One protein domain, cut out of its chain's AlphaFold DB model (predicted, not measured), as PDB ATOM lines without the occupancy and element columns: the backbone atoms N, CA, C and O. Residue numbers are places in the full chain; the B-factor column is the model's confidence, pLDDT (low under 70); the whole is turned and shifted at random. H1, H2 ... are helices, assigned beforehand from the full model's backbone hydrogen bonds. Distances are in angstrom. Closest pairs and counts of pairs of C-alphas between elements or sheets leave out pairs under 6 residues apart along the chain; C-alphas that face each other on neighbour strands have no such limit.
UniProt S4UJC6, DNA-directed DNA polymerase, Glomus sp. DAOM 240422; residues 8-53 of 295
ATOM      1  N   GLY A   8      19.582 -40.271 -43.846       93.19
ATOM      2  CA  GLY A   8      21.028 -40.229 -43.642       93.19
ATOM      3  C   GLY A   8      21.611 -38.824 -43.657       93.19
ATOM      4  O   GLY A   8      20.985 -37.876 -43.193       93.19
ATOM      5  N   LYS A   9      22.837 -38.683 -44.160       93.44
ATOM      6  CA  LYS A   9      23.472 -37.369 -44.317       93.44
ATOM      7  C   LYS A   9      22.794 -36.602 -45.450       93.44
ATOM      8  O   LYS A   9      22.380 -37.197 -46.441       93.44
ATOM      9  N   ILE A  10      22.710 -35.280 -45.324       93.38
ATOM     10  CA  ILE A  10      22.244 -34.442 -46.431       93.38
ATOM     11  C   ILE A  10      23.123 -34.687 -47.680       93.38
ATOM     12  O   ILE A  10      24.350 -34.767 -47.542       93.38
ATOM     13  N   PRO A  11      22.539 -34.840 -48.884       92.25
ATOM     14  CA  PRO A  11      23.318 -34.996 -50.108       92.25
ATOM     15  C   PRO A  11      24.223 -33.786 -50.371       92.25
ATOM     16  O   PRO A  11      23.922 -32.664 -49.963       92.25
ATOM     17  N   GLU A  12      25.326 -33.997 -51.088       93.88
ATOM     18  CA  GLU A  12      26.186 -32.904 -51.561       93.88
ATOM     19  C   GLU A  12      25.417 -31.943 -52.485       93.88
ATOM     20  O   GLU A  12      24.544 -32.368 -53.244       93.88
ATOM     21  N   TYR A  13      25.789 -30.658 -52.486       94.38
ATOM     22  CA  TYR A  13      25.111 -29.615 -53.273       94.38
ATOM     23  C   TYR A  13      24.966 -29.947 -54.769       94.38
ATOM     24  O   TYR A  13      23.969 -29.585 -55.381       94.38
ATOM     25  N   LYS A  14      25.903 -30.705 -55.355       94.56
ATOM     26  CA  LYS A  14      25.861 -31.127 -56.771       94.56
ATOM     27  C   LYS A  14      24.610 -31.928 -57.162       94.56
ATOM     28  O   LYS A  14      24.344 -32.091 -58.347       94.56
ATOM     29  N   PHE A  15      23.879 -32.461 -56.180       89.94
ATOM     30  CA  PHE A  15      22.625 -33.189 -56.385       89.94
ATOM     31  C   PHE A  15      21.377 -32.290 -56.306       89.94
ATOM     32  O   PHE A  15      20.263 -32.791 -56.451       89.94
ATOM     33  N   PHE A  16      21.546 -30.985 -56.080       89.06
ATOM     34  CA  PHE A  16      20.474 -29.992 -56.040       89.06
ATOM     35  C   PHE A  16      20.462 -29.163 -57.326       89.06
ATOM     36  O   PHE A  16      21.507 -28.867 -57.897       89.06
ATOM     37  N   GLU A  17      19.268 -28.769 -57.774       90.12
ATOM     38  CA  GLU A  17      19.096 -27.898 -58.941       90.12
ATOM     39  C   GLU A  17      19.475 -26.453 -58.567       90.12
ATOM     40  O   GLU A  17      18.745 -25.830 -57.786       90.12
ATOM     41  N   PRO A  18      20.549 -25.868 -59.133       88.81
ATOM     42  CA  PRO A  18      21.032 -24.547 -58.720       88.81
ATOM     43  C   PRO A  18      20.009 -23.426 -58.927       88.81
ATOM     44  O   PRO A  18      20.024 -22.431 -58.208       88.81
ATOM     45  N   LYS A  19      19.079 -23.584 -59.881       88.19
ATOM     46  CA  LYS A  19      17.985 -22.621 -60.098       88.19
ATOM     47  C   LYS A  19      16.906 -22.647 -59.014       88.19
ATOM     48  O   LYS A  19      16.107 -21.718 -58.950       88.19
ATOM     49  N   ARG A  20      16.828 -23.719 -58.223       83.31
ATOM     50  CA  ARG A  20      15.809 -23.922 -57.176       83.31
ATOM     51  C   ARG A  20      16.391 -23.908 -55.768       83.31
ATOM     52  O   ARG A  20      15.646 -23.701 -54.820       83.31
ATOM     53  N   THR A  21      17.693 -24.132 -55.634       88.75
ATOM     54  CA  THR A  21      18.393 -24.145 -54.351       88.75
ATOM     55  C   THR A  21      19.663 -23.328 -54.494       88.75
ATOM     56  O   THR A  21      20.640 -23.770 -55.106       88.75
ATOM     57  N   SER A  22      19.646 -22.117 -53.939       92.81
ATOM     58  CA  SER A  22      20.843 -21.279 -53.901       92.81
ATOM     59  C   SER A  22      21.891 -21.883 -52.960       92.81
ATOM     60  O   SER A  22      21.574 -22.698 -52.089       92.81
ATOM     61  N   SER A  23      23.153 -21.472 -53.104       92.19
ATOM     62  CA  SER A  23      24.214 -21.888 -52.177       92.19
ATOM     63  C   SER A  23      23.883 -21.510 -50.729       92.19
ATOM     64  O   SER A  23      24.087 -22.320 -49.829       92.19
ATOM     65  N   SER A  24      23.276 -20.338 -50.509       93.12
ATOM     66  CA  SER A  24      22.812 -19.912 -49.185       93.12
ATOM     67  C   SER A  24      21.706 -20.807 -48.624       93.12
ATOM     68  O   SER A  24      21.761 -21.164 -47.449       93.12
ATOM     69  N   ASP A  25      20.733 -21.225 -49.444       91.06
ATOM     70  CA  ASP A  25      19.666 -22.133 -48.992       91.06
ATOM     71  C   ASP A  25      20.242 -23.499 -48.604       91.06
ATOM     72  O   ASP A  25      19.852 -24.092 -47.598       91.06
ATOM     73  N   TYR A  26      21.215 -23.991 -49.378       93.56
ATOM     74  CA  TYR A  26      21.900 -25.243 -49.078       93.56
ATOM     75  C   TYR A  26      22.681 -25.180 -47.763       93.56
ATOM     76  O   TYR A  26      22.561 -26.085 -46.939       93.56
ATOM     77  N   GLU A  27      23.435 -24.108 -47.524       94.56
ATOM     78  CA  GLU A  27      24.157 -23.913 -46.263       94.56
ATOM     79  C   GLU A  27      23.217 -23.875 -45.050       94.56
ATOM     80  O   GLU A  27      23.553 -24.413 -43.990       94.56
ATOM     81  N   LEU A  28      22.028 -23.281 -45.199       92.94
ATOM     82  CA  LEU A  28      20.993 -23.301 -44.166       92.94
ATOM     83  C   LEU A  28      20.493 -24.726 -43.902       92.94
ATOM     84  O   LEU A  28      20.425 -25.129 -42.741       92.94
ATOM     85  N   MET A  29      20.230 -25.516 -44.948       91.38
ATOM     86  CA  MET A  29      19.845 -26.923 -44.787       91.38
ATOM     87  C   MET A  29      20.953 -27.744 -44.115       91.38
ATOM     88  O   MET A  29      20.674 -28.521 -43.206       91.38
ATOM     89  N   VAL A  30      22.224 -27.562 -44.492       93.69
ATOM     90  CA  VAL A  30      23.350 -28.266 -43.849       93.69
ATOM     91  C   VAL A  30      23.400 -27.968 -42.349       93.69
ATOM     92  O   VAL A  30      23.590 -28.885 -41.549       93.69
ATOM     93  N   LYS A  31      23.185 -26.708 -41.948       94.12
ATOM     94  CA  LYS A  31      23.096 -26.324 -40.531       94.12
ATOM     95  C   LYS A  31      21.895 -26.975 -39.847       94.12
ATOM     96  O   LYS A  31      22.046 -27.507 -38.750       94.12
ATOM     97  N   GLU A  32      20.732 -26.980 -40.492       92.06
ATOM     98  CA  GLU A  32      19.503 -27.570 -39.950       92.06
ATOM     99  C   GLU A  32      19.626 -29.088 -39.718       92.06
ATOM    100  O   GLU A  32      19.179 -29.605 -38.693       92.06
ATOM    101  N   PHE A  33      20.260 -29.807 -40.647       93.88
ATOM    102  CA  PHE A  33      20.464 -31.260 -40.592       93.88
ATOM    103  C   PHE A  33      21.822 -31.655 -39.988       93.88
ATOM    104  O   PHE A  33      22.272 -32.788 -40.144       93.88
ATOM    105  N   SER A  34      22.481 -30.741 -39.269       92.62
ATOM    106  CA  SER A  34      23.742 -31.034 -38.572       92.62
ATOM    107  C   SER A  34      23.551 -31.963 -37.367       92.62
ATOM    108  O   SER A  34      24.428 -32.770 -37.064       92.62
ATOM    109  N   SER A  35      22.394 -31.877 -36.700       91.06
ATOM    110  CA  SER A  35      22.063 -32.624 -35.478       91.06
ATOM    111  C   SER A  35      20.984 -33.699 -35.664       91.06
ATOM    112  O   SER A  35      20.649 -34.399 -34.710       91.06
ATOM    113  N   LYS A  36      20.437 -33.856 -36.878       93.62
ATOM    114  CA  LYS A  36      19.382 -34.832 -37.205       93.62
ATOM    115  C   LYS A  36      19.585 -35.418 -38.608       93.62
ATOM    116  O   LYS A  36      20.072 -34.708 -39.485       93.62
ATOM    117  N   PRO A  37      19.201 -36.685 -38.860       93.69
ATOM    118  CA  PRO A  37      19.305 -37.260 -40.194       93.69
ATOM    119  C   PRO A  37      18.362 -36.551 -41.173       93.69
ATOM    120  O   PRO A  37      17.222 -36.218 -40.846       93.69
ATOM    121  N   TRP A  38      18.830 -36.354 -42.400       94.00
ATOM    122  CA  TRP A  38      18.023 -35.885 -43.514       94.00
ATOM    123  C   TRP A  38      17.201 -37.045 -44.076       94.00
ATOM    124  O   TRP A  38      17.755 -38.076 -44.465       94.00
ATOM    125  N   SER A  39      15.881 -36.872 -44.110       93.06
ATOM    126  CA  SER A  39      14.932 -37.809 -44.712       93.06
ATOM    127  C   SER A  39      14.358 -37.189 -45.976       93.06
ATOM    128  O   SER A  39      13.676 -36.163 -45.900       93.06
ATOM    129  N   PHE A  40      14.602 -37.815 -47.130       90.31
ATOM    130  CA  PHE A  40      14.092 -37.305 -48.406       90.31
ATOM    131  C   PHE A  40      12.568 -37.159 -48.376       90.31
ATOM    132  O   PHE A  40      12.030 -36.142 -48.814       90.31
ATOM    133  N   LEU A  41      11.872 -38.159 -47.826       92.19
ATOM    134  CA  LEU A  41      10.416 -38.185 -47.794       92.19
ATOM    135  C   LEU A  41       9.837 -37.088 -46.894       92.19
ATOM    136  O   LEU A  41       8.900 -36.409 -47.301       92.19
ATOM    137  N   GLU A  42      10.390 -36.890 -45.694       91.06
ATOM    138  CA  GLU A  42       9.869 -35.884 -44.755       91.06
ATOM    139  C   GLU A  42      10.120 -34.460 -45.245       91.06
ATOM    140  O   GLU A  42       9.215 -33.625 -45.214       91.06
ATOM    141  N   VAL A  43      11.307 -34.198 -45.795       89.75
ATOM    142  CA  VAL A  43      11.626 -32.900 -46.398       89.75
ATOM    143  C   VAL A  43      10.733 -32.642 -47.613       89.75
ATOM    144  O   VAL A  43      10.135 -31.574 -47.727       89.75
ATOM    145  N   SER A  44      10.552 -33.638 -48.486       89.88
ATOM    146  CA  SER A  44       9.662 -33.513 -49.647       89.88
ATOM    147  C   SER A  44       8.209 -33.252 -49.240       89.88
ATOM    148  O   SER A  44       7.558 -32.407 -49.845       89.88
ATOM    149  N   LYS A  45       7.697 -33.918 -48.192       92.81
ATOM    150  CA  LYS A  45       6.346 -33.661 -47.656       92.81
ATOM    151  C   LYS A  45       6.180 -32.214 -47.199       92.81
ATOM    152  O   LYS A  45       5.145 -31.618 -47.481       92.81
ATOM    153  N   GLN A  46       7.179 -31.647 -46.522       90.88
ATOM    154  CA  GLN A  46       7.145 -30.251 -46.082       90.88
ATOM    155  C   GLN A  46       7.122 -29.281 -47.268       90.88
ATOM    156  O   GLN A  46       6.292 -28.373 -47.281       90.88
ATOM    157  N   TYR A  47       7.960 -29.505 -48.286       88.81
ATOM    158  CA  TYR A  47       7.949 -28.693 -49.507       88.81
ATOM    159  C   TYR A  47       6.611 -28.783 -50.248       88.81
ATOM    160  O   TYR A  47       6.027 -27.754 -50.570       88.81
ATOM    161  N   ILE A  48       6.080 -29.995 -50.447       93.06
ATOM    162  CA  ILE A  48       4.786 -30.207 -51.117       93.06
ATOM    163  C   ILE A  48       3.648 -29.540 -50.335       93.06
ATOM    164  O   ILE A  48       2.774 -28.912 -50.929       93.06
ATOM    165  N   LEU A  49       3.649 -29.646 -49.001       95.81
ATOM    166  CA  LEU A  49       2.664 -28.960 -48.167       95.81
ATOM    167  C   LEU A  49       2.783 -27.437 -48.309       95.81
ATOM    168  O   LEU A  49       1.764 -26.760 -48.439       95.81
ATOM    169  N   GLY A  50       4.009 -26.912 -48.332       94.69
ATOM    170  CA  GLY A  50       4.291 -25.504 -48.599       94.69
ATOM    171  C   GLY A  50       3.739 -25.044 -49.950       94.69
ATOM    172  O   GLY A  50       3.032 -24.038 -49.999       94.69
ATOM    173  N   ASP A  51       3.968 -25.813 -51.018       93.44
ATOM    174  CA  ASP A  51       3.437 -25.540 -52.360       93.44
ATOM    175  C   ASP A  51       1.899 -25.520 -52.370       93.44
ATOM    176  O   ASP A  51       1.290 -24.606 -52.935       93.44
ATOM    177  N   CYS A  52       1.251 -26.482 -51.700       97.06
ATOM    178  CA  CYS A  52      -0.207 -26.529 -51.564       97.06
ATOM    179  C   CYS A  52      -0.762 -25.305 -50.820       97.06
ATOM    180  O   CYS A  52      -1.753 -24.716 -51.260       97.06
ATOM    181  N   ILE A  53      -0.129 -24.902 -49.712       96.44
ATOM    182  CA  ILE A  53      -0.531 -23.725 -48.928       96.44
ATOM    183  C   ILE A  53      -0.338 -22.445 -49.745       96.44
ATOM    184  O   ILE A  53      -1.252 -21.622 -49.815       96.44
TER     185      ILE A  53
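AT A GLANCE: This is residues 8 to 53 of the 295 residues of the protein "DNA-directed DNA polymerase" of Glomus sp. DAOM 240422 (UniProt S4UJC6). An unnamed stretch, residues 8 to 22, runs down beside H1 and folds back into it, and together they make a small body from which H2 sticks out as a free arm with residues 41 to 53. The printed part has 46 residues with two named helices, H1 then H2, and no named strand; the class is all helix. It is only just compact, close to loose, with a radius of gyration of the C-alphas of 10.9 A and spans of 26 by 25 by 15 A.

HOW THE PARTS SIT: After residues 8 to 22, H1, residues 23 to 32, is joined by a short link of 7 residues to H2, residues 40 to 53. H1 and H2 are apart. In both helices every O i to N i+4 pair is within hydrogen-bond range.

IN THESE COORDINATES: H1 begins at C-alpha 23 (24.214, -21.888, -52.177) and is 14.3 A long. H2 is 20.0 A long and ends at C-alpha 53 (-0.531, -23.725, -48.928).

THE WHOLE: The two C-alphas farthest apart, those of Lys 14 and Ile 53, are 28.5 A apart. The printed part has no cut, and no printed residue is under 70 in pLDDT.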